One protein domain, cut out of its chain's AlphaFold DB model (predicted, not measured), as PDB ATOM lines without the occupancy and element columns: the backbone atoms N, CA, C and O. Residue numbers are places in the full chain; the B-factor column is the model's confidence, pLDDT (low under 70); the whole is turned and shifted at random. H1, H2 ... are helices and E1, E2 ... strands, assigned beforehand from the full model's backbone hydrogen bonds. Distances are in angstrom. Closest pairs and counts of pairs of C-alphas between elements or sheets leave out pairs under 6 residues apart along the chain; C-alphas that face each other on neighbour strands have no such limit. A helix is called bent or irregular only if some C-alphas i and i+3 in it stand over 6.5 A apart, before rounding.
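What this domain is: This is residues 75 to 234 of the 483 residues of an uncharacterized protein of Synechococcus sp. PROS-9-1 (UniProt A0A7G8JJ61). A long helical hairpin, H1 and H2, stands along one side of a body built round a small parallel sheet, E1 E2 E3, with helices H3 to H6 grazing it. A small strand hairpin, E4 and E5, fits between H2 and that body, and H7 runs from it past H4, away from H1 and H2. The printed part has 160 residues, with seven named helices and five named strands in the order H1 H2 E1 H3 H4 E2 H5 E3 H6 E4 E5 H7; the class is mostly helix. The whole is compact, with a radius of gyration of the C-alphas of 15.4 A and spans of 43 by 35 by 31 A.

How they stand to each other: H1, residues 75 to 95, and H2, residues 99 to 119, form a hairpin and touch at a shallow tilt of 14 degrees, opposite ways; their closest C-alphas, of Ala 90 and Thr 102, are 4.6 A apart. E1, residues 127 to 130, is parallel to its neighbour E2, residues 161 to 165, with N 130 and O 163 at 2.8 A. E2 is parallel to E3, residues 184 to 186, with N 186 and O 164 at 2.8 A. Two strand-helix-strand units, parallel neighbour strands with helices between, have right-handed crossovers: E1, H3 (132 to 135), H4 (138 to 153), E2; and E2, H5 (172 to 181), E3. H4 touches H3 with residues 140 to 145 alone, closest at Ile 134 and His 140, C-alphas 4.8 A apart. H4 and H5 only just touch, with 3 pairs of C-alphas within 8 A. H6, residues 190 to 199, touches no helix. Residues 204 to 205 pair parallel with 129 to 130 of E1. E4, residues 209 to 212, and E5, residues 215 to 218, form an antiparallel hairpin, with N 210 and O 217 at 2.8 A. The closest C-alphas of H2 and E4, of Leu 106 and Thr 209, are 6.7 A apart. H7, residues 219 to 232, touches H4 at a steep tilt of 52 degrees, closest at Leu 147 and His 223, C-alphas 6.1 A apart. Every O i to N i+4 pair is within hydrogen-bond range in H1, H2, H6 and H7; in H4 11 of 12 are, in H5 2 of 6, with 6 of 7 O i to N i+3 pairs, and H3 is too short for one.

Where its parts are: H1 begins at C-alpha 75, (166.462, 250.329, 225.959), and is 30.4 A long; H2 is 30.7 A, H4 22.0 A and H7 19.7 A. H7 ends at C-alpha 232, (211.602, 249.223, 218.848). H5 is irregular, with C-alphas 177 and 180 7.0 A apart.

The domain as a whole: The C-alphas farthest apart, of Asp 75 and Ser 234, are 47.6 A apart. The printed part has no cut and no long link. Residues 75 to 76 have pLDDT under 70.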
ATOM      1  N   ASP A  75     165.291 249.938 225.171       67.69
ATOM      2  CA  ASP A  75     166.462 250.329 225.959       67.69
ATOM      3  C   ASP A  75     167.708 250.564 225.088       67.69
ATOM      4  O   ASP A  75     168.477 251.487 225.334       67.69
ATOM      5  N   ALA A  76     167.880 249.810 224.003       65.88
ATOM      6  CA  ALA A  76     168.988 249.996 223.071       65.88
ATOM      7  C   ALA A  76     168.839 251.244 222.192       65.88
ATOM      8  O   ALA A  76     169.837 251.854 221.814       65.88
ATOM      9  N   LEU A  77     167.605 251.658 221.883       71.38
ATOM     10  CA  LEU A  77     167.355 252.935 221.205       71.38
ATOM     11  C   LEU A  77     167.647 254.124 222.128       71.38
ATOM     12  O   LEU A  77     168.158 255.143 221.662       71.38
ATOM     13  N   VAL A  78     167.353 253.986 223.425       81.50
ATOM     14  CA  VAL A  78     167.719 254.983 224.441       81.50
ATOM     15  C   VAL A  78     169.241 255.095 224.539       81.50
ATOM     16  O   VAL A  78     169.763 256.198 224.393       81.50
ATOM     17  N   LEU A  79     169.950 253.967 224.668       86.94
ATOM     18  CA  LEU A  79     171.419 253.943 224.705       86.94
ATOM     19  C   LEU A  79     172.039 254.508 223.421       86.94
ATOM     20  O   LEU A  79     173.001 255.264 223.495       86.94
ATOM     21  N   TYR A  80     171.473 254.211 222.248       86.31
ATOM     22  CA  TYR A  80     171.934 254.808 220.993       86.31
ATOM     23  C   TYR A  80     171.783 256.335 221.001       86.31
ATOM     24  O   TYR A  80     172.709 257.049 220.623       86.31
ATOM     25  N   SER A  81     170.637 256.857 221.451       86.25
ATOM     26  CA  SER A  81     170.418 258.305 221.539       86.25
ATOM     27  C   SER A  81     171.374 258.973 222.529       86.25
ATOM     28  O   SER A  81     171.888 260.055 222.244       86.25
ATOM     29  N   GLU A  82     171.614 258.342 223.678       92.25
ATOM     30  CA  GLU A  82     172.573 258.814 224.680       92.25
ATOM     31  C   GLU A  82     173.995 258.833 224.103       92.25
ATOM     32  O   GLU A  82     174.671 259.860 224.153       92.25
ATOM     33  N   HIS A  83     174.402 257.745 223.444       91.50
ATOM     34  CA  HIS A  83     175.686 257.627 222.757       91.50
ATOM     35  C   HIS A  83     175.901 258.749 221.731       91.50
ATOM     36  O   HIS A  83     176.916 259.443 221.770       91.50
ATOM     37  N   GLN A  84     174.921 258.990 220.851       90.12
ATOM     38  CA  GLN A  84     175.006 260.065 219.855       90.12
ATOM     39  C   GLN A  84     175.095 261.456 220.503       90.12
ATOM     40  O   GLN A  84     175.830 262.314 220.012       90.12
ATOM     41  N   SER A  85     174.394 261.685 221.619       93.06
ATOM     42  CA  SER A  85     174.485 262.949 222.361       93.06
ATOM     43  C   SER A  85     175.878 263.167 222.955       93.06
ATOM     44  O   SER A  85     176.395 264.283 222.901       93.06
ATOM     45  N   ILE A  86     176.503 262.122 223.505       93.56
ATOM     46  CA  ILE A  86     177.863 262.210 224.050       93.56
ATOM     47  C   ILE A  86     178.874 262.485 222.938       93.56
ATOM     48  O   ILE A  86     179.699 263.385 223.085       93.56
ATOM     49  N   LEU A  87     178.783 261.779 221.806       91.62
ATOM     50  CA  LEU A  87     179.657 262.028 220.656       91.62
ATOM     51  C   LEU A  87     179.498 263.451 220.106       91.62
ATOM     52  O   LEU A  87     180.482 264.083 219.718       91.62
ATOM     53  N   HIS A  88     178.277 263.992 220.090       92.31
ATOM     54  CA  HIS A  88     178.044 265.383 219.708       92.31
ATOM     55  C   HIS A  88     178.783 266.358 220.637       92.31
ATOM     56  O   HIS A  88     179.510 267.232 220.160       92.31
ATOM     57  N   ASN A  89     178.665 266.165 221.952       93.94
ATOM     58  CA  ASN A  89     179.357 266.992 222.940       93.94
ATOM     59  C   ASN A  89     180.883 266.840 222.844       93.94
ATOM     60  O   ASN A  89     181.596 267.838 222.906       93.94
ATOM     61  N   ALA A  90     181.388 265.623 222.611       91.88
ATOM     62  CA  ALA A  90     182.817 265.364 222.437       91.88
ATOM     63  C   ALA A  90     183.391 266.124 221.233       91.88
ATOM     64  O   ALA A  90     184.439 266.764 221.343       91.88
ATOM     65  N   ASN A  91     182.677 266.109 220.102       88.50
ATOM     66  CA  ASN A  91     183.052 266.858 218.903       88.50
ATOM     67  C   ASN A  91     183.004 268.378 219.126       88.50
ATOM     68  O   ASN A  91     183.855 269.099 218.604       88.50
ATOM     69  N   SER A  92     182.046 268.867 219.919       89.19
ATOM     70  CA  SER A  92     181.989 270.278 220.313       89.19
ATOM     71  C   SER A  92     183.203 270.661 221.163       89.19
ATOM     72  O   SER A  92     183.926 271.588 220.807       89.19
ATOM     73  N   ALA A  93     183.492 269.905 222.228       88.69
ATOM     74  CA  ALA A  93     184.676 270.113 223.064       88.69
ATOM     75  C   ALA A  93     185.973 270.081 222.233       88.69
ATOM     76  O   ALA A  93     186.838 270.942 222.399       88.69
ATOM     77  N   TYR A  94     186.067 269.167 221.257       85.44
ATOM     78  CA  TYR A  94     187.210 269.088 220.343       85.44
ATOM     79  C   TYR A  94     187.364 270.373 219.522       85.44
ATOM     80  O   TYR A  94     188.462 270.918 219.410       85.44
ATOM     81  N   ALA A  95     186.262 270.887 218.969       82.44
ATOM     82  CA  ALA A  95     186.265 272.105 218.162       82.44
ATOM     83  C   ALA A  95     186.731 273.343 218.949       82.44
ATOM     84  O   ALA A  95     187.343 274.234 218.355       82.44
ATOM     85  N   PHE A  96     186.492 273.364 220.265       82.75
ATOM     86  CA  PHE A  96     186.950 274.401 221.196       82.75
ATOM     87  C   PHE A  96     188.312 274.109 221.844       82.75
ATOM     88  O   PHE A  96     188.745 274.864 222.708       82.75
ATOM     89  N   ALA A  97     189.011 273.053 221.407       81.56
ATOM     90  CA  ALA A  97     190.302 272.623 221.948       81.56
ATOM     91  C   ALA A  97     190.275 272.229 223.445       81.56
ATOM     92  O   ALA A  97     191.303 272.250 224.120       81.56
ATOM     93  N   CYS A  98     189.116 271.802 223.961       83.25
ATOM     94  CA  CYS A  98     188.932 271.281 225.319       83.25
ATOM     95  C   CYS A  98     189.278 269.781 225.377       83.25
ATOM     96  O   CYS A  98     188.408 268.927 225.541       83.25
ATOM     97  N   TRP A  99     190.558 269.444 225.202       81.62
ATOM     98  CA  TRP A  99     190.991 268.064 224.936       81.62
ATOM     99  C   TRP A  99     190.694 267.060 226.061       81.62
ATOM    100  O   TRP A  99     190.271 265.936 225.784       81.62
ATOM    101  N   ASP A 100     190.877 267.440 227.326       84.19
ATOM    102  CA  ASP A 100     190.576 266.542 228.448       84.19
ATOM    103  C   ASP A 100     189.081 266.229 228.549       84.19
ATOM    104  O   ASP A 100     188.696 265.079 228.771       84.19
ATOM    105  N   GLU A 101     188.232 267.227 228.304       89.69
ATOM    106  CA  GLU A 101     186.786 267.035 228.223       89.69
ATOM    107  C   GLU A 101     186.416 266.122 227.049       89.69
ATOM    108  O   GLU A 101     185.661 265.166 227.234       89.69
ATOM    109  N   THR A 102     187.005 266.345 225.866       89.12
ATOM    110  CA  THR A 102     186.824 265.465 224.704       89.12
ATOM    111  C   THR A 102     187.153 264.014 225.049       89.12
ATOM    112  O   THR A 102     186.319 263.143 224.814       89.12
ATOM    113  N   LYS A 103     188.324 263.738 225.643       87.44
ATOM    114  CA  LYS A 103     188.727 262.373 226.030       87.44
ATOM    115  C   LYS A 103     187.728 261.738 226.999       87.44
ATOM    116  O   LYS A 103     187.303 260.609 226.777       87.44
ATOM    117  N   ASN A 104     187.313 262.466 228.035       91.31
ATOM    118  CA  ASN A 104     186.378 261.949 229.037       91.31
ATOM    119  C   ASN A 104     185.005 261.609 228.437       91.31
ATOM    120  O   ASN A 104     184.434 260.558 228.746       91.31
ATOM    121  N   LEU A 105     184.483 262.463 227.552       94.38
ATOM    122  CA  LEU A 105     183.231 262.205 226.838       94.38
ATOM    123  C   LEU A 105     183.363 260.987 225.917       94.38
ATOM    124  O   LEU A 105     182.510 260.104 225.935       94.38
ATOM    125  N   LEU A 106     184.463 260.888 225.175       91.81
ATOM    126  CA  LEU A 106     184.736 259.748 224.305       91.81
ATOM    127  C   LEU A 106     184.869 258.421 225.077       91.81
ATOM    128  O   LEU A 106     184.324 257.405 224.661       91.81
ATOM    129  N   TYR A 107     185.527 258.400 226.236       91.62
ATOM    130  CA  TYR A 107     185.582 257.192 227.075       91.62
ATOM    131  C   TYR A 107     184.219 256.837 227.681       91.62
ATOM    132  O   TYR A 107     183.877 255.660 227.826       91.62
ATOM    133  N   SER A 108     183.399 257.848 227.973       92.50
ATOM    134  CA  SER A 108     182.020 257.637 228.419       92.50
ATOM    135  C   SER A 108     181.167 256.992 227.319       92.50
ATOM    136  O   SER A 108     180.358 256.114 227.622       92.50
ATOM    137  N   SER A 109     181.376 257.343 226.042       92.12
ATOM    138  CA  SER A 109     180.644 256.736 224.920       92.12
ATOM    139  C   SER A 109     180.947 255.237 224.783       92.12
ATOM    140  O   SER A 109     180.021 254.443 224.621       92.12
ATOM    141  N   LEU A 110     182.203 254.821 224.982       90.12
ATOM    142  CA  LEU A 110     182.606 253.405 224.975       90.12
ATOM    143  C   LEU A 110     181.921 252.591 226.078       90.12
ATOM    144  O   LEU A 110     181.542 251.444 225.866       90.12
ATOM    145  N   THR A 111     181.698 253.197 227.246       90.69
ATOM    146  CA  THR A 111     180.962 252.540 228.338       90.69
ATOM    147  C   THR A 111     179.499 252.285 227.952       90.69
ATOM    148  O   THR A 111     178.898 251.300 228.384       90.69
ATOM    149  N   ILE A 112     178.901 253.157 227.132       91.25
ATOM    150  CA  ILE A 112     177.547 252.959 226.595       91.25
ATOM    151  C   ILE A 112     177.541 251.850 225.538       91.25
ATOM    152  O   ILE A 112     176.634 251.015 225.554       91.25
ATOM    153  N   GLU A 113     178.552 251.800 224.665       89.75
ATOM    154  CA  GLU A 113     178.733 250.690 223.719       89.75
ATOM    155  C   GLU A 113     178.828 249.338 224.441       89.75
ATOM    156  O   GLU A 113     178.182 248.378 224.021       89.75
ATOM    157  N   ASP A 114     179.577 249.260 225.546       88.25
ATOM    158  CA  ASP A 114     179.739 248.029 226.332       88.25
ATOM    159  C   ASP A 114     178.405 247.585 226.940       88.25
ATOM    160  O   ASP A 114     177.978 246.443 226.770       88.25
ATOM    161  N   LYS A 115     177.679 248.520 227.570       88.94
ATOM    162  CA  LYS A 115     176.337 248.261 228.120       88.94
ATOM    163  C   LYS A 115     175.374 247.760 227.046       88.94
ATOM    164  O   LYS A 115     174.627 246.810 227.288       88.94
ATOM    165  N   ALA A 116     175.381 248.386 225.870       87.31
ATOM    166  CA  ALA A 116     174.542 247.966 224.755       87.31
ATOM    167  C   ALA A 116     174.948 246.571 224.252       87.31
ATOM    168  O   ALA A 116     174.087 245.712 224.061       87.31
ATOM    169  N   SER A 117     176.246 246.309 224.100       84.25
ATOM    170  CA  SER A 117     176.764 245.018 223.632       84.25
ATOM    171  C   SER A 117     176.373 243.867 224.567       84.25
ATOM    172  O   SER A 117     175.870 242.838 224.090       84.25
ATOM    173  N   SER A 118     176.447 244.077 225.886       84.25
ATOM    174  CA  SER A 118     175.974 243.115 226.889       84.25
ATOM    175  C   SER A 118     174.462 242.900 226.834       84.25
ATOM    176  O   SER A 118     174.004 241.754 226.814       84.25
ATOM    177  N   LEU A 119     173.670 243.978 226.735       81.19
ATOM    178  CA  LEU A 119     172.205 243.904 226.635       81.19
ATOM    179  C   LEU A 119     171.757 243.057 225.430       81.19
ATOM    180  O   LEU A 119     170.766 242.330 225.494       81.19
ATOM    181  N   HIS A 120     172.508 243.124 224.333       73.56
ATOM    182  CA  HIS A 120     172.226 242.395 223.100       73.56
ATOM    183  C   HIS A 120     172.884 241.011 223.011       73.56
ATOM    184  O   HIS A 120     172.696 240.320 222.006       73.56
ATOM    185  N   SER A 121     173.634 240.588 224.037       75.19
ATOM    186  CA  SER A 121     174.425 239.347 224.018       75.19
ATOM    187  C   SER A 121     175.377 239.269 222.812       75.19
ATOM    188  O   SER A 121     175.509 238.214 222.181       75.19
ATOM    189  N   ILE A 122     176.000 240.402 222.471       73.88
ATOM    190  CA  ILE A 122     176.962 240.541 221.369       73.88
ATOM    191  C   ILE A 122     178.389 240.259 221.859       73.88
ATOM    192  O   ILE A 122     179.174 239.694 221.103       73.88
ATOM    193  N   ASP A 123     178.700 240.546 223.128       71.19
ATOM    194  CA  ASP A 123     180.030 240.336 223.733       71.19
ATOM    195  C   ASP A 123     180.656 238.957 223.442       71.19
ATOM    196  O   ASP A 123     181.837 238.904 223.091       71.19
ATOM    197  N   PRO A 124     179.910 237.827 223.482       76.00
ATOM    198  CA  PRO A 124     180.492 236.509 223.218       76.00
ATOM    199  C   PRO A 124     181.002 236.301 221.784       76.00
ATOM    200  O   PRO A 124     181.649 235.289 221.512       76.00
ATOM    201  N   LEU A 125     180.677 237.194 220.843       73.56
ATOM    202  CA  LEU A 125     181.122 237.080 219.452       73.56
ATOM    203  C   LEU A 125     182.612 237.353 219.286       73.56
ATOM    204  O   LEU A 125     183.195 236.825 218.336       73.56
ATOM    205  N   ASP A 126     183.193 238.145 220.193       85.06
ATOM    206  CA  ASP A 126     184.610 238.513 220.173       85.06
ATOM    207  C   ASP A 126     185.029 239.124 218.817       85.06
ATOM    208  O   ASP A 126     186.019 238.744 218.187       85.06
ATOM    209  N   LEU A 127     184.164 240.016 218.318       87.69
ATOM    210  CA  LEU A 127     184.183 240.575 216.971       87.69
ATOM    211  C   LEU A 127     183.889 242.075 217.015       87.69
ATOM    212  O   LEU A 127     182.951 242.506 217.686       87.69
ATOM    213  N   ARG A 128     184.629 242.852 216.221       91.25
ATOM    214  CA  ARG A 128     184.359 244.278 215.978       91.25
ATOM    215  C   ARG A 128     184.300 244.580 214.482       91.25
ATOM    216  O   ARG A 128     184.894 243.876 213.662       91.25
ATOM    217  N   ILE A 129     183.567 245.627 214.121       92.62
ATOM    218  CA  ILE A 129     183.301 246.022 212.738       92.62
ATOM    219  C   ILE A 129     184.006 247.339 212.439       92.62
ATOM    220  O   ILE A 129     183.757 248.350 213.080       92.62
ATOM    221  N   ILE A 130     184.848 247.348 211.414       95.12
ATOM    222  CA  ILE A 130     185.497 248.546 210.893       95.12
ATOM    223  C   ILE A 130     184.628 249.101 209.764       95.12
ATOM    224  O   ILE A 130     184.503 248.496 208.693       95.12
ATOM    225  N   GLY A 131     184.004 250.242 210.046       94.69
ATOM    226  CA  GLY A 131     183.014 250.879 209.189       94.69
ATOM    227  C   GLY A 131     183.499 252.142 208.473       94.69
ATOM    228  O   GLY A 131     184.693 252.421 208.346       94.69
ATOM    229  N   SER A 132     182.527 252.915 208.002       94.69
ATOM    230  CA  SER A 132     182.646 254.027 207.064       94.69
ATOM    231  C   SER A 132     183.405 255.211 207.648       94.69
ATOM    232  O   SER A 132     184.102 255.911 206.916       94.69
ATOM    233  N   GLU A 133     183.355 255.388 208.968       93.06
ATOM    234  CA  GLU A 133     184.166 256.367 209.693       93.06
ATOM    235  C   GLU A 133     185.670 256.137 209.478       93.06
ATOM    236  O   GLU A 133     186.429 257.096 209.327       93.06
ATOM    237  N   ILE A 134     186.096 254.870 209.403       95.19
ATOM    238  CA  ILE A 134     187.495 254.473 209.226       95.19
ATOM    239  C   ILE A 134     187.829 254.308 207.737       95.19
ATOM    240  O   ILE A 134     188.809 254.881 207.261       95.19
ATOM    241  N   VAL A 135     187.032 253.556 206.970       94.75
ATOM    242  CA  VAL A 135     187.359 253.257 205.559       94.75
ATOM    243  C   VAL A 135     186.995 254.371 204.570       94.75
ATOM    244  O   VAL A 135     187.529 254.427 203.461       94.75
ATOM    245  N   GLY A 136     186.123 255.299 204.967       94.25
ATOM    246  CA  GLY A 136     185.640 256.388 204.114       94.25
ATOM    247  C   GLY A 136     186.605 257.568 203.976       94.25
ATOM    248  O   GLY A 136     186.368 258.457 203.161       94.25
ATOM    249  N   SER A 137     187.695 257.591 204.746       94.25
ATOM    250  CA  SER A 137     188.731 258.628 204.716       94.25
ATOM    251  C   SER A 137     190.105 257.980 204.697       94.25
ATOM    252  O   SER A 137     190.436 257.228 205.607       94.25
ATOM    253  N   ILE A 138     190.943 258.325 203.714       93.94
ATOM    254  CA  ILE A 138     192.243 257.666 203.528       93.94
ATOM    255  C   ILE A 138     193.135 257.813 204.762       93.94
ATOM    256  O   ILE A 138     193.809 256.866 205.146       93.94
ATOM    257  N   GLY A 139     193.068 258.966 205.435       93.38
ATOM    258  CA  GLY A 139     193.788 259.192 206.684       93.38
ATOM    259  C   GLY A 139     193.286 258.297 207.807       93.38
ATOM    260  O   GLY A 139     194.084 257.654 208.481       93.38
ATOM    261  N   HIS A 140     191.966 258.208 207.985       94.69
ATOM    262  CA  HIS A 140     191.393 257.334 209.008       94.69
ATOM    263  C   HIS A 140     191.665 255.861 208.702       94.69
ATOM    264  O   HIS A 140     191.978 255.112 209.618       94.69
ATOM    265  N   SER A 141     191.632 255.454 207.431       94.88
ATOM    266  CA  SER A 141     192.002 254.101 207.011       94.88
ATOM    267  C   SER A 141     193.446 253.816 207.381       94.88
ATOM    268  O   SER A 141     193.729 252.806 208.012       94.88
ATOM    269  N   SER A 142     194.356 254.736 207.056       93.94
ATOM    270  CA  SER A 142     195.765 254.593 207.393       93.94
ATOM    271  C   SER A 142     195.985 254.428 208.890       93.94
ATOM    272  O   SER A 142     196.608 253.454 209.290       93.94
ATOM    273  N   PHE A 143     195.472 255.332 209.728       93.25
ATOM    274  CA  PHE A 143     195.692 255.250 211.174       93.25
ATOM    275  C   PHE A 143     194.904 254.101 211.816       93.25
ATOM    276  O   PHE A 143     195.472 253.283 212.535       93.25
ATOM    277  N   GLY A 144     193.610 253.998 211.520       93.94
ATOM    278  CA  GLY A 144     192.703 253.032 212.133       93.94
ATOM    279  C   GLY A 144     193.024 251.581 211.778       93.94
ATOM    280  O   GLY A 144     192.960 250.721 212.661       93.94
ATOM    281  N   LEU A 145     193.402 251.301 210.524       95.19
ATOM    282  CA  LEU A 145     193.805 249.955 210.107       95.19
ATOM    283  C   LEU A 145     195.233 249.639 210.558       95.19
ATOM    284  O   LEU A 145     195.457 248.560 211.103       95.19
ATOM    285  N   ALA A 146     196.185 250.574 210.414       94.94
ATOM    286  CA  ALA A 146     197.563 250.344 210.852       94.94
ATOM    287  C   ALA A 146     197.638 249.997 212.335       94.94
ATOM    288  O   ALA A 146     198.356 249.081 212.725       94.94
ATOM    289  N   LEU A 147     196.881 250.712 213.161       94.19
ATOM    290  CA  LEU A 147     196.865 250.504 214.596       94.19
ATOM    291  C   LEU A 147     196.388 249.102 214.974       94.19
ATOM    292  O   LEU A 147     197.062 248.406 215.727       94.19
ATOM    293  N   ARG A 148     195.265 248.662 214.399       93.44
ATOM    294  CA  ARG A 148     194.698 247.328 214.646       93.44
ATOM    295  C   ARG A 148     195.592 246.220 214.090       93.44
ATOM    296  O   ARG A 148     195.758 245.197 214.745       93.44
ATOM    297  N   ALA A 149     196.250 246.451 212.954       93.88
ATOM    298  CA  ALA A 149     197.267 245.537 212.445       93.88
ATOM    299  C   ALA A 149     198.448 245.411 213.428       93.88
ATOM    300  O   ALA A 149     198.796 244.299 213.813       93.88
ATOM    301  N   ARG A 150     199.018 246.528 213.911       94.50
ATOM    302  CA  ARG A 150     200.114 246.508 214.902       94.50
ATOM    303  C   ARG A 150     199.712 245.807 216.197       94.50
ATOM    304  O   ARG A 150     200.473 244.982 216.689       94.50
ATOM    305  N   MET A 151     198.523 246.101 216.729       93.38
ATOM    306  CA  MET A 151     197.997 245.431 217.923       93.38
ATOM    307  C   MET A 151     197.907 243.918 217.726       93.38
ATOM    308  O   MET A 151     198.327 243.171 218.606       93.38
ATOM    309  N   ASN A 152     197.429 243.466 216.563       90.31
ATOM    310  CA  ASN A 152     197.361 242.046 216.234       90.31
ATOM    311  C   ASN A 152     198.738 241.377 216.261       90.31
ATOM    312  O   ASN A 152     198.926 240.370 216.937       90.31
ATOM    313  N   PHE A 153     199.716 241.965 215.570       90.31
ATOM    314  CA  PHE A 153     201.089 241.450 215.520       90.31
ATOM    315  C   PHE A 153     201.765 241.404 216.891       90.31
ATOM    316  O   PHE A 153     202.514 240.473 217.169       90.31
ATOM    317  N   LEU A 154     201.492 242.391 217.744       90.75
ATOM    318  CA  LEU A 154     202.031 242.461 219.102       90.75
ATOM    319  C   LEU A 154     201.271 241.565 220.096       90.75
ATOM    320  O   LEU A 154     201.645 241.507 221.261       90.75
ATOM    321  N   GLY A 155     200.199 240.881 219.677       89.94
ATOM    322  CA  GLY A 155     199.357 240.081 220.575       89.94
ATOM    323  C   GLY A 155     198.537 240.923 221.562       89.94
ATOM    324  O   GLY A 155     198.082 240.418 222.582       89.94
ATOM    325  N   HIS A 156     198.349 242.209 221.267       91.31
ATOM    326  CA  HIS A 156     197.681 243.206 222.111       91.31
ATOM    327  C   HIS A 156     196.239 243.497 221.653       91.31
ATOM    328  O   HIS A 156     195.641 244.500 222.050       91.31
ATOM    329  N   ASN A 157     195.685 242.652 220.782       88.69
ATOM    330  CA  ASN A 157     194.339 242.826 220.253       88.69
ATOM    331  C   ASN A 157     193.277 242.635 221.351       88.69
ATOM    332  O   ASN A 157     193.287 241.604 222.024       88.69
ATOM    333  N   PRO A 158     192.323 243.575 221.503       87.25
ATOM    334  CA  PRO A 158     191.258 243.463 222.501       87.25
ATOM    335  C   PRO A 158     190.173 242.451 222.109       87.25
ATOM    336  O   PRO A 158     189.374 242.063 222.954       87.25
ATOM    337  N   VAL A 159     190.119 242.058 220.831       86.69
ATOM    338  CA  VAL A 159     189.140 241.110 220.286       86.69
ATOM    339  C   VAL A 159     189.799 240.110 219.346       86.69
ATOM    340  O   VAL A 159     190.837 240.402 218.749       86.69
ATOM    341  N   LYS A 160     189.173 238.943 219.173       85.12
ATOM    342  CA  LYS A 160     189.663 237.892 218.268       85.12
ATOM    343  C   LYS A 160     189.587 238.273 216.799       85.12
ATOM    344  O   LYS A 160     190.470 237.867 216.051       85.12
ATOM    345  N   SER A 161     188.550 239.003 216.382       87.44
ATOM    346  CA  SER A 161     188.329 239.285 214.963       87.44
ATOM    347  C   SER A 161     187.868 240.708 214.674       87.44
ATOM    348  O   SER A 161     187.081 241.304 215.410       87.44
ATOM    349  N   TYR A 162     188.307 241.208 213.521       92.00
ATOM    350  CA  TYR A 162     187.842 242.455 212.920       92.00
ATOM    351  C   TYR A 162     187.285 242.189 211.523       92.00
ATOM    352  O   TYR A 162     187.943 241.547 210.700       92.00
ATOM    353  N   TRP A 163     186.093 242.709 211.241       91.44
ATOM    354  CA  TRP A 163     185.490 242.681 209.906       91.44
ATOM    355  C   TRP A 163     185.478 244.072 209.293       91.44
ATOM    356  O   TRP A 163     185.005 245.015 209.918       91.44
ATOM    357  N   ILE A 164     185.958 244.193 208.059       93.94
ATOM    358  CA  ILE A 164     185.943 245.455 207.317       93.94
ATOM    359  C   ILE A 164     184.723 245.495 206.396       93.94
ATOM    360  O   ILE A 164     184.524 244.578 205.597       93.94
ATOM    361  N   LEU A 165     183.934 246.570 206.474       92.81
ATOM    362  CA  LEU A 165     182.848 246.855 205.533       92.81
ATOM    363  C   LEU A 165     183.340 247.802 204.438       92.81
ATOM    364  O   LEU A 165     183.640 248.965 204.700       92.81
ATOM    365  N   ALA A 166     183.394 247.318 203.202       89.81
ATOM    366  CA  ALA A 166     183.949 248.037 202.061       89.81
ATOM    367  C   ALA A 166     182.860 248.531 201.100       89.81
ATOM    368  O   ALA A 166     182.773 248.070 199.965       89.81
ATOM    369  N   GLY A 167     182.008 249.451 201.562       88.50
ATOM    370  CA  GLY A 167     180.990 250.099 200.724       88.50
ATOM    371  C   GLY A 167     181.211 251.585 200.468       88.50
ATOM    372  O   GLY A 167     181.011 252.064 199.350       88.50
ATOM    373  N   LEU A 168     181.645 252.334 201.479       90.94
ATOM    374  CA  LEU A 168     182.152 253.693 201.349       90.94
ATOM    375  C   LEU A 168     183.654 253.681 201.617       90.94
ATOM    376  O   LEU A 168     184.082 253.738 202.765       90.94
ATOM    377  N   THR A 169     184.436 253.658 200.543       90.19
ATOM    378  CA  THR A 169     185.897 253.624 200.611       90.19
ATOM    379  C   THR A 169     186.484 254.854 199.930       90.19
ATOM    380  O   THR A 169     186.030 255.236 198.853       90.19
ATOM    381  N   SER A 170     187.498 255.480 200.534       90.62
ATOM    382  CA  SER A 170     188.176 256.640 199.926       90.62
ATOM    383  C   SER A 170     189.183 256.287 198.829       90.62
ATOM    384  O   SER A 170     189.518 257.139 198.014       90.62
ATOM    385  N   ASN A 171     189.749 255.079 198.879       94.31
ATOM    386  CA  ASN A 171     190.691 254.548 197.894       94.31
ATOM    387  C   ASN A 171     190.652 253.017 197.969       94.31
ATOM    388  O   ASN A 171     191.100 252.429 198.958       94.31
ATOM    389  N   GLU A 172     190.069 252.367 196.965       93.12
ATOM    390  CA  GLU A 172     189.837 250.920 197.017       93.12
ATOM    391  C   GLU A 172     191.138 250.131 196.917       93.12
ATOM    392  O   GLU A 172     191.290 249.085 197.549       93.12
ATOM    393  N   TYR A 173     192.089 250.629 196.125       94.94
ATOM    394  CA  TYR A 173     193.392 249.995 195.978       94.94
ATOM    395  C   TYR A 173     194.143 249.947 197.313       94.94
ATOM    396  O   TYR A 173     194.572 248.874 197.726       94.94
ATOM    397  N   PHE A 174     194.225 251.075 198.022       95.75
ATOM    398  CA  PHE A 174     194.854 251.156 199.336       95.75
ATOM    399  C   PHE A 174     194.164 250.241 200.344       95.75
ATOM    400  O   PHE A 174     194.839 249.517 201.070       95.75
ATOM    401  N   LEU A 175     192.828 250.229 200.355       94.06
ATOM    402  CA  LEU A 175     192.064 249.383 201.263       94.06
ATOM    403  C   LEU A 175     192.347 247.885 201.031       94.06
ATOM    404  O   LEU A 175     192.503 247.140 201.996       94.06
ATOM    405  N   ARG A 176     192.500 247.445 199.774       92.62
ATOM    406  CA  ARG A 176     192.852 246.051 199.445       92.62
ATOM    407  C   ARG A 176     194.220 245.622 199.977       92.62
ATOM    408  O   ARG A 176     194.364 244.466 200.361       92.62
ATOM    409  N   LEU A 177     195.198 246.527 200.054       94.56
ATOM    410  CA  LEU A 177     196.529 246.212 200.600       94.56
ATOM    411  C   LEU A 177     196.480 245.810 202.082       94.56
ATOM    412  O   LEU A 177     197.353 245.084 202.557       94.56
ATOM    413  N   TRP A 178     195.446 246.238 202.807       93.88
ATOM    414  CA  TRP A 178     195.232 245.848 204.197       93.88
ATOM    415  C   TRP A 178     194.653 244.443 204.353       93.88
ATOM    416  O   TRP A 178     194.730 243.896 205.447       93.88
ATOM    417  N   GLY A 179     194.106 243.839 203.292       86.06
ATOM    418  CA  GLY A 179     193.366 242.575 203.368       86.06
ATOM    419  C   GLY A 179     194.142 241.420 204.010       86.06
ATOM    420  O   GLY A 179     193.536 240.565 204.642       86.06
ATOM    421  N   GLN A 180     195.476 241.427 203.930       86.25
ATOM    422  CA  GLN A 180     196.330 240.418 204.570       86.25
ATOM    423  C   GLN A 180     196.335 240.467 206.112       86.25
ATOM    424  O   GLN A 180     196.762 239.508 206.747       86.25
ATOM    425  N   HIS A 181     195.877 241.569 206.717       91.00
ATOM    426  CA  HIS A 181     195.943 241.807 208.166       91.00
ATOM    427  C   HIS A 181     194.623 241.585 208.900       91.00
ATOM    428  O   HIS A 181     194.595 241.649 210.128       91.00
ATOM    429  N   PHE A 182     193.528 241.364 208.171       90.50
ATOM    430  CA  PHE A 182     192.180 241.317 208.732       90.50
ATOM    431  C   PHE A 182     191.452 240.038 208.321       90.50
ATOM    432  O   PHE A 182     191.629 239.528 207.219       90.50
ATOM    433  N   ASP A 183     190.605 239.524 209.215       81.44
ATOM    434  CA  ASP A 183     189.959 238.220 209.036       81.44
ATOM    435  C   ASP A 183     188.954 238.178 207.894       81.44
ATOM    436  O   ASP A 183     188.753 237.128 207.277       81.44
ATOM    437  N   SER A 184     188.236 239.278 207.668       82.44
ATOM    438  CA  SER A 184     187.184 239.326 206.661       82.44
ATOM    439  C   SER A 184     187.007 240.722 206.094       82.44
ATOM    440  O   SER A 184     187.005 241.726 206.808       82.44
ATOM    441  N   PHE A 185     186.802 240.739 204.783       85.69
ATOM    442  CA  PHE A 185     186.556 241.925 203.992       85.69
ATOM    443  C   PHE A 185     185.226 241.754 203.263       85.69
ATOM    444  O   PHE A 185     185.088 240.881 202.406       85.69
ATOM    445  N   LEU A 186     184.227 242.545 203.644       85.50
ATOM    446  CA  LEU A 186     182.868 242.430 203.133       85.50
ATOM    447  C   LEU A 186     182.605 243.562 202.144       85.50
ATOM    448  O   LEU A 186     182.437 244.717 202.536       85.50
ATOM    449  N   ASN A 187     182.537 243.216 200.861       85.81
ATOM    450  CA  ASN A 187     182.078 244.137 199.828       85.81
ATOM    451  C   ASN A 187     180.563 244.304 199.961       85.81
ATOM    452  O   ASN A 187     179.801 243.364 199.741       85.81
ATOM    453  N   VAL A 188     180.143 245.504 200.340       85.62
ATOM    454  CA  VAL A 188     178.742 245.867 200.568       85.62
ATOM    455  C   VAL A 188     178.458 247.179 199.850       85.62
ATOM    456  O   VAL A 188     179.350 247.987 199.639       85.62
ATOM    457  N   SER A 189     177.222 247.438 199.452       88.12
ATOM    458  CA  SER A 189     176.809 248.758 198.978       88.12
ATOM    459  C   SER A 189     176.863 249.792 200.111       88.12
ATOM    460  O   SER A 189     176.811 249.466 201.297       88.12
ATOM    461  N   ARG A 190     176.894 251.085 199.761       89.00
ATOM    462  CA  ARG A 190     176.842 252.175 200.756       89.00
ATOM    463  C   ARG A 190     175.597 252.108 201.646       89.00
ATOM    464  O   ARG A 190     175.671 252.398 202.837       89.00
ATOM    465  N   SER A 191     174.450 251.739 201.072       84.94
ATOM    466  CA  SER A 191     173.197 251.560 201.813       84.94
ATOM    467  C   SER A 191     173.270 250.384 202.780       84.94
ATOM    468  O   SER A 191     172.832 250.517 203.920       84.94
ATOM    469  N   GLU A 192     173.855 249.266 202.351       83.88
ATOM    470  CA  GLU A 192     174.085 248.091 203.197       83.88
ATOM    471  C   GLU A 192     175.015 248.406 204.354       83.88
ATOM    472  O   GLU A 192     174.675 248.123 205.498       83.88
ATOM    473  N   GLN A 193     176.145 249.051 204.071       88.31
ATOM    474  CA  GLN A 193     177.096 249.456 205.093       88.31
ATOM    475  C   GLN A 193     176.434 250.326 206.162       88.31
ATOM    476  O   GLN A 193     176.511 250.006 207.343       88.31
ATOM    477  N   LYS A 194     175.701 251.369 205.753       86.31
ATOM    478  CA  LYS A 194     174.971 252.237 206.684       86.31
ATOM    479  C   LYS A 194     173.934 251.464 207.503       86.31
ATOM    480  O   LYS A 194     173.752 251.727 208.688       86.31
ATOM    481  N   ALA A 195     173.230 250.524 206.876       81.38
ATOM    482  CA  ALA A 195     172.232 249.703 207.544       81.38
ATOM    483  C   ALA A 195     172.872 248.778 208.598       81.38
ATOM    484  O   ALA A 195     172.349 248.670 209.709       81.38
ATOM    485  N   ILE A 196     174.017 248.167 208.276       82.75
ATOM    486  CA  ILE A 196     174.802 247.334 209.195       82.75
ATOM    487  C   ILE A 196     175.344 248.182 210.347       82.75
ATOM    488  O   ILE A 196     175.132 247.823 211.500       82.75
ATOM    489  N   GLU A 197     175.969 249.324 210.056       87.81
ATOM    490  CA  GLU A 197     176.552 250.216 211.066       87.81
ATOM    491  C   GLU A 197     175.508 250.727 212.057       87.81
ATOM    492  O   GLU A 197     175.739 250.705 213.259       87.81
ATOM    493  N   ASN A 198     174.321 251.103 211.581       83.56
ATOM    494  CA  ASN A 198     173.235 251.533 212.462       83.56
ATOM    495  C   ASN A 198     172.677 250.387 213.317       83.56
ATOM    496  O   ASN A 198     172.249 250.611 214.446       83.56
ATOM    497  N   SER A 199     172.641 249.169 212.777       78.50
ATOM    498  CA  SER A 199     172.057 248.013 213.468       78.50
ATOM    499  C   SER A 199     173.019 247.383 214.473       78.50
ATOM    500  O   SER A 199     172.579 246.823 215.473       78.50
ATOM    501  N   LEU A 200     174.322 247.463 214.197       84.12
ATOM    502  CA  LEU A 200     175.403 246.871 214.984       84.12
ATOM    503  C   LEU A 200     176.306 247.934 215.618       84.12
ATOM    504  O   LEU A 200     177.438 247.629 215.983       84.12
ATOM    505  N   TRP A 201     175.796 249.159 215.779       87.69
ATOM    506  CA  TRP A 201     176.538 250.311 216.293       87.69
ATOM    507  C   TRP A 201     177.370 250.045 217.564       87.69
ATOM    508  O   TRP A 201     178.455 250.614 217.628       87.69
ATOM    509  N   PRO A 202     176.979 249.174 218.530       89.25
ATOM    510  CA  PRO A 202     177.790 248.943 219.733       89.25
ATOM    511  C   PRO A 202     179.146 248.276 219.463       89.25
ATOM    512  O   PRO A 202     180.056 248.350 220.285       89.25
ATOM    513  N   ILE A 203     179.282 247.593 218.322       89.25
ATOM    514  CA  ILE A 203     180.516 246.908 217.915       89.25
ATOM    515  C   ILE A 203     181.150 247.522 216.669       89.25
ATOM    516  O   ILE A 203     182.088 246.944 216.117       89.25
ATOM    517  N   VAL A 204     180.643 248.667 216.208       91.12
ATOM    518  CA  VAL A 204     181.284 249.446 215.149       91.12
ATOM    519  C   VAL A 204     182.405 250.263 215.773       91.12
ATOM    520  O   VAL A 204     182.222 250.953 216.766       91.12
ATOM    521  N   GLU A 205     183.587 250.158 215.190       92.31
ATOM    522  CA  GLU A 205     184.780 250.857 215.632       92.31
ATOM    523  C   GLU A 205     184.735 252.339 215.256       92.31
ATOM    524  O   GLU A 205     184.490 252.677 214.095       92.31
ATOM    525  N   SER A 206     185.087 253.201 216.212       89.19
ATOM    526  CA  SER A 206     185.381 254.615 215.964       89.19
ATOM    527  C   SER A 206     186.868 254.832 215.653       89.19
ATOM    528  O   SER A 206     187.737 254.026 216.012       89.19
ATOM    529  N   ILE A 207     187.174 255.935 214.961       88.81
ATOM    530  CA  ILE A 207     188.555 256.404 214.785       88.81
ATOM    531  C   ILE A 207     189.051 257.203 215.994       88.81
ATOM    532  O   ILE A 207     190.258 257.306 216.188       88.81
ATOM    533  N   GLN A 208     188.152 257.790 216.787       85.12
ATOM    534  CA  GLN A 208     188.511 258.733 217.852       85.12
ATOM    535  C   GLN A 208     189.009 258.019 219.115       85.12
ATOM    536  O   GLN A 208     189.888 258.528 219.814       85.12
ATOM    537  N   THR A 209     188.482 256.823 219.374       86.44
ATOM    538  CA  THR A 209     188.820 255.980 220.520       86.44
ATOM    539  C   THR A 209     189.244 254.596 220.089       86.44
ATOM    540  O   THR A 209     188.660 253.976 219.203       86.44
ATOM    541  N   ILE A 210     190.275 254.095 220.756       90.75
ATOM    542  CA  ILE A 210     190.890 252.818 220.448       90.75
ATOM    543  C   ILE A 210     190.797 251.937 221.680       90.75
ATOM    544  O   ILE A 210     191.288 252.284 222.755       90.75
ATOM    545  N   ARG A 211     190.182 250.771 221.497       89.75
ATOM    546  CA  ARG A 211     190.166 249.711 222.499       89.75
ATOM    547  C   ARG A 211     191.518 249.011 222.505       89.75
ATOM    548  O   ARG A 211     192.020 248.624 221.450       89.75
ATOM    549  N   THR A 212     192.096 248.855 223.683       89.19
ATOM    550  CA  THR A 212     193.347 248.130 223.909       89.19
ATOM    551  C   THR A 212     193.107 247.007 224.911       89.19
ATOM    552  O   THR A 212     192.086 246.978 225.595       89.19
ATOM    553  N   PHE A 213     194.031 246.049 225.002       84.19
ATOM    554  CA  PHE A 213     193.911 244.945 225.962       84.19
ATOM    555  C   PHE A 213     193.874 245.414 227.433       84.19
ATOM    556  O   PHE A 213     193.386 244.689 228.295       84.19
ATOM    557  N   ASP A 214     194.396 246.610 227.714       87.88
ATOM    558  CA  ASP A 214     194.503 247.230 229.037       87.88
ATOM    559  C   ASP A 214     193.519 248.396 229.259       87.88
ATOM    560  O   ASP A 214     193.629 249.103 230.261       87.88
ATOM    561  N   GLY A 215     192.553 248.605 228.356       89.56
ATOM    562  CA  GLY A 215     191.517 249.631 228.495       89.56
ATOM    563  C   GLY A 215     191.244 250.399 227.204       89.56
ATOM    564  O   GLY A 215     190.947 249.814 226.160       89.56
ATOM    565  N   TYR A 216     191.298 251.729 227.291       88.50
ATOM    566  CA  TYR A 216     190.956 252.638 226.199       88.50
ATOM    567  C   TYR A 216     191.989 253.749 226.069       88.50
ATOM    568  O   TYR A 216     192.468 254.286 227.065       88.50
ATOM    569  N   LEU A 217     192.292 254.121 224.830       89.75
ATOM    570  CA  LEU A 217     193.171 255.237 224.495       89.75
ATOM    571  C   LEU A 217     192.516 256.111 223.429       89.75
ATOM    572  O   LEU A 217     191.711 255.638 222.627       89.75
ATOM    573  N   ASP A 218     192.877 257.392 223.393       87.69
ATOM    574  CA  ASP A 218     192.600 258.211 222.211       87.69
ATOM    575  C   ASP A 218     193.501 257.785 221.037       87.69
ATOM    576  O   ASP A 218     194.532 257.127 221.225       87.69
ATOM    577  N   LEU A 219     193.122 258.177 219.818       88.44
ATOM    578  CA  LEU A 219     193.845 257.832 218.592       88.44
ATOM    579  C   LEU A 219     195.348 258.139 218.645       88.44
ATOM    580  O   LEU A 219     196.149 257.318 218.200       88.44
ATOM    581  N   VAL A 220     195.731 259.315 219.153       88.00
ATOM    582  CA  VAL A 220     197.120 259.794 219.135       88.00
ATOM    583  C   VAL A 220     197.948 258.980 220.119       88.00
ATOM    584  O   VAL A 220     198.980 258.422 219.746       88.00
ATOM    585  N   SER A 221     197.455 258.837 221.352       88.44
ATOM    586  CA  SER A 221     198.124 258.046 222.387       88.44
ATOM    587  C   SER A 221     198.263 256.578 221.982       88.44
ATOM    588  O   SER A 221     199.325 255.981 222.169       88.44
ATOM    589  N   ALA A 222     197.223 255.993 221.378       92.00
ATOM    590  CA  ALA A 222     197.279 254.628 220.874       92.00
ATOM    591  C   ALA A 222     198.278 254.496 219.718       92.00
ATOM    592  O   ALA A 222     199.144 253.619 219.753       92.00
ATOM    593  N   HIS A 223     198.206 255.376 218.713       92.88
ATOM    594  CA  HIS A 223     199.139 255.357 217.587       92.88
ATOM    595  C   HIS A 223     200.585 255.444 218.070       92.88
ATOM    596  O   HIS A 223     201.387 254.606 217.670       92.88
ATOM    597  N   ASN A 224     200.906 256.370 218.975       92.56
ATOM    598  CA  ASN A 224     202.271 256.544 219.472       92.56
ATOM    599  C   ASN A 224     202.745 255.317 220.249       92.56
ATOM    600  O   ASN A 224     203.818 254.798 219.951       92.56
ATOM    601  N   ARG A 225     201.920 254.779 221.159       92.06
ATOM    602  CA  ARG A 225     202.240 253.554 221.908       92.06
ATOM    603  C   ARG A 225     202.628 252.406 220.974       92.06
ATOM    604  O   ARG A 225     203.680 251.793 221.146       92.06
ATOM    605  N   TYR A 226     201.788 252.113 219.986       93.75
ATOM    606  CA  TYR A 226     201.989 250.948 219.127       93.75
ATOM    607  C   TYR A 226     202.987 251.193 217.995       93.75
ATOM    608  O   TYR A 226     203.657 250.252 217.581       93.75
ATOM    609  N   ALA A 227     203.125 252.421 217.495       93.69
ATOM    610  CA  ALA A 227     204.132 252.752 216.490       93.69
ATOM    611  C   ALA A 227     205.549 252.780 217.089       93.69
ATOM    612  O   ALA A 227     206.470 252.276 216.454       93.69
ATOM    613  N   LEU A 228     205.721 253.275 218.322       92.44
ATOM    614  CA  LEU A 228     206.998 253.200 219.044       92.44
ATOM    615  C   LEU A 228     207.372 251.752 219.378       92.44
ATOM    616  O   LEU A 228     208.516 251.355 219.172       92.44
ATOM    617  N   ALA A 229     206.410 250.943 219.843       93.38
ATOM    618  CA  ALA A 229     206.636 249.513 220.057       93.38
ATOM    619  C   ALA A 229     207.036 248.803 218.752       93.38
ATOM    620  O   ALA A 229     207.965 248.004 218.746       93.38
ATOM    621  N   TRP A 230     206.382 249.141 217.636       93.81
ATOM    622  CA  TRP A 230     206.709 248.595 216.318       93.81
ATOM    623  C   TRP A 230     208.135 248.927 215.871       93.81
ATOM    624  O   TRP A 230     208.851 248.048 215.394       93.81
ATOM    625  N   GLU A 231     208.550 250.186 216.045       91.94
ATOM    626  CA  GLU A 231     209.898 250.645 215.694       91.94
ATOM    627  C   GLU A 231     210.961 250.000 216.588       91.94
ATOM    628  O   GLU A 231     212.000 249.566 216.093       91.94
ATOM    629  N   LYS A 232     210.691 249.869 217.894       92.19
ATOM    630  CA  LYS A 232     211.602 249.223 218.848       92.19
ATOM    631  C   LYS A 232     211.922 247.780 218.454       92.19
ATOM    632  O   LYS A 232     213.076 247.372 218.525       92.19
ATOM    633  N   GLU A 233     210.918 247.034 218.002       92.75
ATOM    634  CA  GLU A 233     211.077 245.653 217.528       92.75
ATOM    635  C   GLU A 233     211.630 245.568 216.092       92.75
ATOM    636  O   GLU A 233     211.852 244.478 215.570       92.75
ATOM    637  N   SER A 234     211.881 246.710 215.434       91.38
ATOM    638  CA  SER A 234     212.391 246.790 214.057       91.38
ATOM    639  C   SER A 234     211.541 246.011 213.044       91.38
ATOM    640  O   SER A 234     212.059 245.429 212.084       91.38
TER     641      SER A 234